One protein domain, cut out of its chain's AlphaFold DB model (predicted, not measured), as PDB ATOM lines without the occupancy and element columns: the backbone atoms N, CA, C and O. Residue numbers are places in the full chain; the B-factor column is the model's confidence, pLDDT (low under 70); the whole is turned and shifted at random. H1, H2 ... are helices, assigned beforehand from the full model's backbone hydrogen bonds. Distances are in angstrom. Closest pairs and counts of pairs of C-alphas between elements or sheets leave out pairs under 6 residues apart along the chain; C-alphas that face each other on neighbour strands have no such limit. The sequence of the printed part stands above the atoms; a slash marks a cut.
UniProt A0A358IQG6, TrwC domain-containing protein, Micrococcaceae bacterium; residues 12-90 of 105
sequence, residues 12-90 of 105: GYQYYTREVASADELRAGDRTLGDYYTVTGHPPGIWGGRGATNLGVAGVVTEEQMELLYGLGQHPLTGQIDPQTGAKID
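What this domain is: This is residues 12 to 90 of the 105 residues of the protein "TrwC domain-containing protein" of Micrococcaceae bacterium (UniProt A0A358IQG6). An elongated chain with little regular structure: short helices H1 and H4 meet at a slant, H2 and H3 are separate from each other, and the tail, residues 72 to 90, reaches out to one end. The 79 printed residues hold four named helices, H1 to H4 in order, and no named strand; all helix, with 29 residues in named elements. It is only just compact, close to loose: radius of gyration of the C-alphas 13.9 A, spans 41 by 21 by 19 A.

Where its parts are: H1, residues 12 to 20, begins at C-alpha 12 (127.743, 114.308, 150.467) and is 11.6 A long. H2 is residues 33 to 37, 7.0 A; H3 is residues 49 to 54, 9.3 A. H4, residues 63 to 71, is 10.5 A long and ends at C-alpha 71 (127.331, 106.704, 150.417).

How they stand to each other: H1 and H4 touch, closest at the C-alphas of Tyr 13 and Tyr 70, 5.8 A, at a steep tilt of 45 degrees, opposite ways. H2 and H4 are close but not clearly touching: C-alphas 33 and 63, the closest, are 7.5 A apart. H3 is apart from H1, H2 and H4. Every O i to N i+4 pair is within hydrogen-bond range in H4, 4 of 5 in H1, 1 of 2 in H3, and 0 of 1 in H2, where 1 of 2 O i to N i+3 pairs is.

The domain as a whole: The C-alphas farthest apart, Leu 26 and Thr 85, are 41.7 A apart. The links H1 to H2 and H2 to H3 are long. The printed part has no cut; residues 12 to 43 have pLDDT under 70.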
ATOM      1  N   GLY A  12     127.686 113.357 149.353       50.88
ATOM      2  CA  GLY A  12     127.743 114.308 150.467       50.88
ATOM      3  C   GLY A  12     128.524 113.810 151.690       50.88
ATOM      4  O   GLY A  12     128.973 114.639 152.478       50.88
ATOM      5  N   TYR A  13     128.762 112.499 151.836       55.59
ATOM      6  CA  TYR A  13     129.695 111.986 152.850       55.59
ATOM      7  C   TYR A  13     131.146 112.344 152.526       55.59
ATOM      8  O   TYR A  13     131.931 112.529 153.450       55.59
ATOM      9  N   GLN A  14     131.491 112.506 151.240       56.00
ATOM     10  CA  GLN A  14     132.841 112.891 150.834       56.00
ATOM     11  C   GLN A  14     133.197 114.280 151.367       56.00
ATOM     12  O   GLN A  14     134.364 114.525 151.630       56.00
ATOM     13  N   TYR A  15     132.216 115.163 151.606       51.19
ATOM     14  CA  TYR A  15     132.432 116.426 152.323       51.19
ATOM     15  C   TYR A  15     132.857 116.187 153.784       51.19
ATOM     16  O   TYR A  15     133.760 116.845 154.286       51.19
ATOM     17  N   TYR A  16     132.293 115.185 154.464       54.16
ATOM     18  CA  TYR A  16     132.714 114.827 155.822       54.16
ATOM     19  C   TYR A  16     134.135 114.248 155.850       54.16
ATOM     20  O   TYR A  16     134.925 114.583 156.730       54.16
ATOM     21  N   THR A  17     134.485 113.415 154.868       50.53
ATOM     22  CA  THR A  17     135.815 112.795 154.762       50.53
ATOM     23  C   THR A  17     136.894 113.756 154.245       50.53
ATOM     24  O   THR A  17     138.068 113.555 154.548       50.53
ATOM     25  N   ARG A  18     136.520 114.776 153.454       48.22
ATOM     26  CA  ARG A  18     137.442 115.754 152.844       48.22
ATOM     27  C   ARG A  18     137.580 117.070 153.591       48.22
ATOM     28  O   ARG A  18     138.579 117.722 153.343       48.22
ATOM     29  N   GLU A  19     136.612 117.454 154.422       44.03
ATOM     30  CA  GLU A  19     136.587 118.771 155.079       44.03
ATOM     31  C   GLU A  19     136.416 118.626 156.603       44.03
ATOM     32  O   GLU A  19     137.217 119.137 157.371       44.03
ATOM     33  N   VAL A  20     135.462 117.827 157.100       49.31
ATOM     34  CA  VAL A  20     135.262 117.700 158.566       49.31
ATOM     35  C   VAL A  20     136.352 116.857 159.241       49.31
ATOM     36  O   VAL A  20     136.789 117.173 160.345       49.31
ATOM     37  N   ALA A  21     136.825 115.799 158.580       47.38
ATOM     38  CA  ALA A  21     137.949 114.987 159.052       47.38
ATOM     39  C   ALA A  21     139.324 115.661 158.856       47.38
ATOM     40  O   ALA A  21     140.294 115.243 159.487       47.38
ATOM     41  N   SER A  22     139.412 116.683 157.995       45.75
ATOM     42  CA  SER A  22     140.644 117.418 157.656       45.75
ATOM     43  C   SER A  22     140.674 118.866 158.165       45.75
ATOM     44  O   SER A  22     141.630 119.576 157.878       45.75
ATOM     45  N   ALA A  23     139.647 119.310 158.897       47.62
ATOM     46  CA  ALA A  23     139.472 120.702 159.322       47.62
ATOM     47  C   ALA A  23     139.504 121.729 158.163       47.62
ATOM     48  O   ALA A  23     140.180 122.750 158.250       47.62
ATOM     49  N   ASP A  24     138.736 121.467 157.102       47.88
ATOM     50  CA  ASP A  24     138.571 122.308 155.905       47.88
ATOM     51  C   ASP A  24     139.856 122.462 155.047       47.88
ATOM     52  O   ASP A  24     140.028 123.441 154.313       47.88
ATOM     53  N   GLU A  25     140.781 121.492 155.111       42.97
ATOM     54  CA  GLU A  25     141.946 121.421 154.214       42.97
ATOM     55  C   GLU A  25     141.704 120.516 152.992       42.97
ATOM     56  O   GLU A  25     141.360 119.334 153.111       42.97
ATOM     57  N   LEU A  26     142.000 121.048 151.796       44.47
ATOM     58  CA  LEU A  26     141.995 120.304 150.532       44.47
ATOM     59  C   LEU A  26     143.050 119.187 150.543       44.47
ATOM     60  O   LEU A  26     144.258 119.427 150.583       44.47
ATOM     61  N   ARG A  27     142.585 117.941 150.446       51.69
ATOM     62  CA  ARG A  27     143.427 116.740 150.496       51.69
ATOM     63  C   ARG A  27     144.276 116.551 149.225       51.69
ATOM     64  O   ARG A  27     143.756 116.591 148.112       51.69
ATOM     65  N   ALA A  28     145.557 116.218 149.398       52.72
ATOM     66  CA  ALA A  28     146.400 115.672 148.330       52.72
ATOM     67  C   ALA A  28     145.997 114.216 148.008       52.72
ATOM     68  O   ALA A  28     145.812 113.396 148.907       52.72
ATOM     69  N   GLY A  29     145.820 113.892 146.724       52.00
ATOM     70  CA  GLY A  29     145.222 112.626 146.267       52.00
ATOM     71  C   GLY A  29     146.039 111.348 146.515       52.00
ATOM     72  O   GLY A  29     145.593 110.276 146.123       52.00
ATOM     73  N   ASP A  30     147.216 111.444 147.133       49.81
ATOM     74  CA  ASP A  30     148.216 110.379 147.262       49.81
ATOM     75  C   ASP A  30     148.306 109.736 148.661       49.81
ATOM     76  O   ASP A  30     149.044 108.769 148.837       49.81
ATOM     77  N   ARG A  31     147.561 110.229 149.661       46.53
ATOM     78  CA  ARG A  31     147.582 109.691 151.040       46.53
ATOM     79  C   ARG A  31     146.293 108.969 151.390       46.53
ATOM     80  O   ARG A  31     145.245 109.353 150.876       46.53
ATOM     81  N   THR A  32     146.346 107.971 152.277       51.47
ATOM     82  CA  THR A  32     145.154 107.324 152.859       51.47
ATOM     83  C   THR A  32     144.649 108.116 154.074       51.47
ATOM     84  O   THR A  32     145.417 108.837 154.707       51.47
ATOM     85  N   LEU A  33     143.352 108.042 154.407       49.47
ATOM     86  CA  LEU A  33     142.752 108.862 155.481       49.47
ATOM     87  C   LEU A  33     143.380 108.562 156.859       49.47
ATOM     88  O   LEU A  33     143.525 109.459 157.685       49.47
ATOM     89  N   GLY A  34     143.800 107.310 157.074       45.16
ATOM     90  CA  GLY A  34     144.480 106.867 158.292       45.16
ATOM     91  C   GLY A  34     145.819 107.567 158.542       45.16
ATOM     92  O   GLY A  34     146.148 107.824 159.696       45.16
ATOM     93  N   ASP A  35     146.534 107.947 157.480       45.50
ATOM     94  CA  ASP A  35     147.831 108.630 157.571       45.50
ATOM     95  C   ASP A  35     147.700 110.112 157.961       45.50
ATOM     96  O   ASP A  35     148.675 110.728 158.385       45.50
ATOM     97  N   TYR A  36     146.516 110.717 157.811       44.91
ATOM     98  CA  TYR A  36     146.295 112.126 158.159       44.91
ATOM     99  C   TYR A  36     145.975 112.305 159.651       44.91
ATOM    100  O   TYR A  36     146.502 113.221 160.286       44.91
ATOM    101  N   TYR A  37     145.200 111.385 160.243       45.81
ATOM    102  CA  TYR A  37     144.875 111.400 161.678       45.81
ATOM    103  C   TYR A  37     146.112 111.298 162.583       45.81
ATOM    104  O   TYR A  37     146.104 111.777 163.716       45.81
ATOM    105  N   THR A  38     147.193 110.701 162.088       47.81
ATOM    106  CA  THR A  38     148.481 110.603 162.783       47.81
ATOM    107  C   THR A  38     149.342 111.863 162.669       47.81
ATOM    108  O   THR A  38     150.269 112.015 163.462       47.81
ATOM    109  N   VAL A  39     149.066 112.770 161.722       50.38
ATOM    110  CA  VAL A  39     150.006 113.839 161.332       50.38
ATOM    111  C   VAL A  39     149.598 115.240 161.811       50.38
ATOM    112  O   VAL A  39     150.487 116.045 162.077       50.38
ATOM    113  N   THR A  40     148.306 115.561 161.965       51.84
ATOM    114  CA  THR A  40     147.869 116.973 162.125       51.84
ATOM    115  C   THR A  40     147.231 117.351 163.467       51.84
ATOM    116  O   THR A  40     146.848 118.501 163.650       51.84
ATOM    117  N   GLY A  41     147.139 116.441 164.444       54.84
ATOM    118  CA  GLY A  41     146.537 116.751 165.755       54.84
ATOM    119  C   GLY A  41     145.002 116.806 165.754       54.84
ATOM    120  O   GLY A  41     144.403 117.175 166.764       54.84
ATOM    121  N   HIS A  42     144.367 116.392 164.656       57.41
ATOM    122  CA  HIS A  42     142.924 116.198 164.557       57.41
ATOM    123  C   HIS A  42     142.589 114.758 164.956       57.41
ATOM    124  O   HIS A  42     142.917 113.831 164.211       57.41
ATOM    125  N   PRO A  43     141.990 114.525 166.137       60.81
ATOM    126  CA  PRO A  43     141.674 113.174 166.566       60.81
ATOM    127  C   PRO A  43     140.642 112.543 165.621       60.81
ATOM    128  O   PRO A  43     139.764 113.242 165.107       60.81
ATOM    129  N   PRO A  44     140.712 111.221 165.405       70.62
ATOM    130  CA  PRO A  44     139.764 110.526 164.552       70.62
ATOM    131  C   PRO A  44     138.328 110.660 165.055       70.62
ATOM    132  O   PRO A  44     138.073 110.714 166.261       70.62
ATOM    133  N   GLY A  45     137.375 110.660 164.119       76.75
ATOM    134  CA  GLY A  45     135.954 110.617 164.451       76.75
ATOM    135  C   GLY A  45     135.621 109.369 165.271       76.75
ATOM    136  O   GLY A  45     136.065 108.271 164.941       76.75
ATOM    137  N   ILE A  46     134.831 109.536 166.334       85.19
ATOM    138  CA  ILE A  46     134.403 108.448 167.221       85.19
ATOM    139  C   ILE A  46     132.891 108.250 167.100       85.19
ATOM    140  O   ILE A  46     132.125 109.215 167.129       85.19
ATOM    141  N   TRP A  47     132.455 106.993 167.008       86.88
ATOM    142  CA  TRP A  47     131.040 106.635 167.066       86.88
ATOM    143  C   TRP A  47     130.412 107.073 168.393       86.88
ATOM    144  O   TRP A  47     130.920 106.766 169.472       86.88
ATOM    145  N   GLY A  48     129.269 107.756 168.321       88.94
ATOM    146  CA  GLY A  48     128.571 108.276 169.491       88.94
ATOM    147  C   GLY A  48     127.051 108.202 169.379       88.94
ATOM    148  O   GLY A  48     126.475 108.004 168.308       88.94
ATOM    149  N   GLY A  49     126.387 108.387 170.519       88.81
ATOM    150  CA  GLY A  49     124.929 108.403 170.616       88.81
ATOM    151  C   GLY A  49     124.269 107.024 170.508       88.81
ATOM    152  O   GLY A  49     124.899 105.995 170.284       88.81
ATOM    153  N   ARG A  50     122.943 107.002 170.672       86.25
ATOM    154  CA  ARG A  50     122.151 105.756 170.724       86.25
ATOM    155  C   ARG A  50     122.116 105.004 169.389       86.25
ATOM    156  O   ARG A  50     121.923 103.794 169.376       86.25
ATOM    157  N   GLY A  51     122.298 105.716 168.274       84.88
ATOM    158  CA  GLY A  51     122.363 105.120 166.939       84.88
ATOM    159  C   GLY A  51     123.552 104.174 166.778       84.88
ATOM    160  O   GLY A  51     123.379 103.098 166.217       84.88
ATOM    161  N   ALA A  52     124.710 104.525 167.347       88.75
ATOM    162  CA  ALA A  52     125.907 103.689 167.308       88.75
ATOM    163  C   ALA A  52     125.670 102.330 167.986       88.75
ATOM    164  O   ALA A  52     125.925 101.286 167.394       88.75
ATOM    165  N   THR A  53     125.058 102.334 169.176       86.19
ATOM    166  CA  THR A  53     124.675 101.099 169.877       86.19
ATOM    167  C   THR A  53     123.691 100.258 169.064       86.19
ATOM    168  O   THR A  53     123.855  99.046 168.975       86.19
ATOM    169  N   ASN A  54     122.694 100.885 168.432       84.50
ATOM    170  CA  ASN A  54     121.699 100.170 167.626       84.50
ATOM    171  C   ASN A  54     122.286  99.531 166.355       84.50
ATOM    172  O   ASN A  54     121.718  98.558 165.856       84.50
ATOM    173  N   LEU A  55     123.379 100.096 165.835       86.44
ATOM    174  CA  LEU A  55     124.133  99.605 164.677       86.44
ATOM    175  C   LEU A  55     125.301  98.683 165.076       86.44
ATOM    176  O   LEU A  55     126.019  98.198 164.208       86.44
ATOM    177  N   GLY A  56     125.531  98.460 166.374       88.75
ATOM    178  CA  GLY A  56     126.642  97.638 166.856       88.75
ATOM    179  C   GLY A  56     128.031  98.214 166.555       88.75
ATOM    180  O   GLY A  56     128.999  97.461 166.508       88.75
ATOM    181  N   VAL A  57     128.144  99.529 166.345       88.56
ATOM    182  CA  VAL A  57     129.415 100.211 166.055       88.56
ATOM    183  C   VAL A  57     129.928 100.972 167.274       88.56
ATOM    184  O   VAL A  57     129.155 101.508 168.069       88.56
ATOM    185  N   ALA A  58     131.250 101.022 167.421       91.12
ATOM    186  CA  ALA A  58     131.935 101.707 168.510       91.12
ATOM    187  C   ALA A  58     133.355 102.107 168.086       91.12
ATOM    188  O   ALA A  58     133.892 101.580 167.114       91.12
ATOM    189  N   GLY A  59     133.977 103.009 168.849       88.69
ATOM    190  CA  GLY A  59     135.362 103.416 168.624       88.69
ATOM    191  C   GLY A  59     135.534 104.309 167.396       88.69
ATOM    192  O   GLY A  59     134.645 105.095 167.068       88.69
ATOM    193  N   VAL A  60     136.700 104.208 166.760       85.19
ATOM    194  CA  VAL A  60     137.067 105.018 165.592       85.19
ATOM    195  C   VAL A  60     136.187 104.670 164.396       85.19
ATOM    196  O   VAL A  60     136.020 103.501 164.050       85.19
ATOM    197  N   VAL A  61     135.645 105.702 163.758       80.81
ATOM    198  CA  VAL A  61     134.899 105.601 162.504       80.81
ATOM    199  C   VAL A  61     135.875 105.321 161.362       80.81
ATOM    200  O   VAL A  61     136.844 106.060 161.181       80.81
ATOM    201  N   THR A  62     135.618 104.277 160.573       81.50
ATOM    202  CA  THR A  62     136.428 103.961 159.384       81.50
ATOM    203  C   THR A  62     135.818 104.538 158.105       81.50
ATOM    204  O   THR A  62     134.625 104.836 158.037       81.50
ATOM    205  N   GLU A  63     136.641 104.687 157.064       74.00
ATOM    206  CA  GLU A  63     136.201 105.182 155.751       74.00
ATOM    207  C   GLU A  63     135.178 104.241 155.099       74.00
ATOM    208  O   GLU A  63     134.125 104.690 154.655       74.00
ATOM    209  N   GLU A  64     135.425 102.932 155.158       79.62
ATOM    210  CA  GLU A  64     134.503 101.901 154.669       79.62
ATOM    211  C   GLU A  64     133.134 101.979 155.365       79.62
ATOM    212  O   GLU A  64     132.092 101.929 154.715       79.62
ATOM    213  N   GLN A  65     133.111 102.180 156.689       83.75
ATOM    214  CA  GLN A  65     131.859 102.335 157.437       83.75
ATOM    215  C   GLN A  65     131.080 103.589 157.007       83.75
ATOM    216  O   GLN A  65     129.848 103.556 156.948       83.75
ATOM    217  N   MET A  66     131.783 104.689 156.716       79.69
ATOM    218  CA  MET A  66     131.179 105.936 156.233       79.69
ATOM    219  C   MET A  66     130.610 105.787 154.823       79.69
ATOM    220  O   MET A  66     129.487 106.232 154.574       79.69
ATOM    221  N   GLU A  67     131.353 105.147 153.922       75.75
ATOM    222  CA  GLU A  67     130.903 104.866 152.560       75.75
ATOM    223  C   GLU A  67     129.664 103.967 152.570       75.75
ATOM    224  O   GLU A  67     128.656 104.304 151.943       75.75
ATOM    225  N   LEU A  68     129.691 102.877 153.343       81.81
ATOM    226  CA  LEU A  68     128.542 101.992 153.504       81.81
ATOM    227  C   LEU A  68     127.324 102.765 154.020       81.81
ATOM    228  O   LEU A  68     126.269 102.724 153.389       81.81
ATOM    229  N   LEU A  69     127.456 103.509 155.123       85.19
ATOM    230  CA  LEU A  69     126.313 104.151 155.776       85.19
ATOM    231  C   LEU A  69     125.751 105.348 155.003       85.19
ATOM    232  O   LEU A  69     124.536 105.449 154.830       85.19
ATOM    233  N   TYR A  70     126.607 106.267 154.560       75.56
ATOM    234  CA  TYR A  70     126.173 107.541 153.981       75.56
ATOM    235  C   TYR A  70     126.277 107.590 152.455       75.56
ATOM    236  O   TYR A  70     125.483 108.288 151.818       75.56
ATOM    237  N   GLY A  71     127.218 106.847 151.867       72.50
ATOM    238  CA  GLY A  71     127.331 106.704 150.417       72.50
ATOM    239  C   GLY A  71     126.281 105.744 149.869       72.50
ATOM    240  O   GLY A  71     125.492 106.108 148.998       72.50
ATOM    241  N   LEU A  72     126.234 104.530 150.422       77.94
ATOM    242  CA  LEU A  72     125.398 103.440 149.916       77.94
ATOM    243  C   LEU A  72     124.080 103.256 150.685       77.94
ATOM    244  O   LEU A  72     123.208 102.514 150.229       77.94
ATOM    245  N   GLY A  73     123.906 103.918 151.834       80.38
ATOM    246  CA  GLY A  73     122.706 103.767 152.668       80.38
ATOM    247  C   GLY A  73     122.586 102.387 153.329       80.38
ATOM    248  O   GLY A  73     121.476 101.925 153.606       80.38
ATOM    249  N   GLN A  74     123.712 101.710 153.534       86.69
ATOM    250  CA  GLN A  74     123.832 100.339 154.022       86.69
ATOM    251  C   GLN A  74     124.264 100.265 155.488       86.69
ATOM    252  O   GLN A  74     124.700 101.249 156.084       86.69
ATOM    253  N   HIS A  75     124.161  99.078 156.093       89.75
ATOM    254  CA  HIS A  75     124.714  98.860 157.431       89.75
ATOM    255  C   HIS A  75     126.232  99.138 157.429       89.75
ATOM    256  O   HIS A  75     126.928  98.623 156.555       89.75
ATOM    257  N   PRO A  76     126.790  99.893 158.394       90.19
ATOM    258  CA  PRO A  76     128.221 100.228 158.397       90.19
ATOM    259  C   PRO A  76     129.132  98.998 158.545       90.19
ATOM    260  O   PRO A  76     130.311  99.058 158.234       90.19
ATOM    261  N   LEU A  77     128.585  97.874 159.012       91.31
ATOM    262  CA  LEU A  77     129.281  96.587 159.141       91.31
ATOM    263  C   LEU A  77     128.853  95.563 158.077       91.31
ATOM    264  O   LEU A  77     128.982  94.360 158.295       91.31
ATOM    265  N   THR A  78     128.275  96.014 156.961       90.81
ATOM    266  CA  THR A  78     127.823  95.128 155.878       90.81
ATOM    267  C   THR A  78     128.926  94.161 155.471       90.81
ATOM    268  O   THR A  78     130.056  94.551 155.198       90.81
ATOM    269  N   GLY A  79     128.587  92.878 155.419       88.50
ATOM    270  CA  GLY A  79     129.501  91.828 155.005       88.50
ATOM    271  C   GLY A  79     130.447  91.302 156.083       88.50
ATOM    272  O   GLY A  79     131.054  90.251 155.859       88.50
ATOM    273  N   GLN A  80     130.510  91.950 157.247       90.12
ATOM    274  CA  GLN A  80     131.193  91.416 158.425       90.12
ATOM    275  C   GLN A  80     130.359  90.318 159.097       90.12
ATOM    276  O   GLN A  80     129.168  90.161 158.817       90.12
ATOM    277  N   ILE A  81     130.988  89.544 159.980       86.69
ATOM    278  CA  ILE A  81     130.305  88.537 160.797       86.69
ATOM    279  C   ILE A  81     129.846  89.187 162.099       86.69
ATOM    280  O   ILE A  81     130.649  89.785 162.813       86.69
ATOM    281  N   ASP A  82     128.563  89.050 162.411       82.69
ATOM    282  CA  ASP A  82     127.998  89.478 163.684       82.69
ATOM    283  C   ASP A  82     128.586  88.616 164.819       82.69
ATOM    284  O   ASP A  82     128.411  87.392 164.814       82.69
ATOM    285  N   PRO A  83     129.266  89.219 165.810       76.00
ATOM    286  CA  PRO A  83     129.899  88.477 166.896       76.00
ATOM    287  C   PRO A  83     128.900  87.763 167.820       76.00
ATOM    288  O   PRO A  83     129.297  86.846 168.536       76.00
ATOM    289  N   GLN A  84     127.625  88.162 167.836       77.75
ATOM    290  CA  GLN A  84     126.594  87.542 168.673       77.75
ATOM    291  C   GLN A  84     125.914  86.366 167.976       77.75
ATOM    292  O   GLN A  84     125.610  85.360 168.616       77.75
ATOM    293  N   THR A  85     125.643  86.497 166.677       82.38
ATOM    294  CA  THR A  85     124.855  85.506 165.928       82.38
ATOM    295  C   THR A  85     125.701  84.599 165.037       82.38
ATOM    296  O   THR A  85     125.225  83.542 164.627       82.38
ATOM    297  N   GLY A  86     126.939  84.991 164.719       84.44
ATOM    298  CA  GLY A  86     127.799  84.306 163.749       84.44
ATOM    299  C   GLY A  86     127.330  84.445 162.296       84.44
ATOM    300  O   GLY A  86     127.934  83.862 161.396       84.44
ATOM    301  N   ALA A  87     126.257  85.201 162.049       84.00
ATOM    302  CA  ALA A  87     125.723  85.435 160.717       84.00
ATOM    303  C   ALA A  87     126.448  86.596 160.027       84.00
ATOM    304  O   ALA A  87     126.959  87.509 160.672       84.00
ATOM    305  N   LYS A  88     126.461  86.587 158.693       87.94
ATOM    306  CA  LYS A  88     126.930  87.733 157.911       87.94
ATOM    307  C   LYS A  88     125.918  88.875 158.028       87.94
ATOM    308  O   LYS A  88     124.723  88.655 157.854       87.94
ATOM    309  N   ILE A  89     126.401  90.081 158.301       86.00
ATOM    310  CA  ILE A  89     125.574  91.280 158.413       86.00
ATOM    311  C   ILE A  89     125.122  91.707 157.013       86.00
ATOM    312  O   ILE A  89     125.943  91.942 156.121       86.00
ATOM    313  N   ASP A  90     123.808  91.807 156.831       85.50
ATOM    314  CA  ASP A  90     123.197  92.209 155.569       85.50
ATOM    315  C   ASP A  90     123.444  93.686 155.241       85.50
ATOM    316  O   ASP A  90     123.517  94.543 156.120       85.50
TER     317      ASP A  90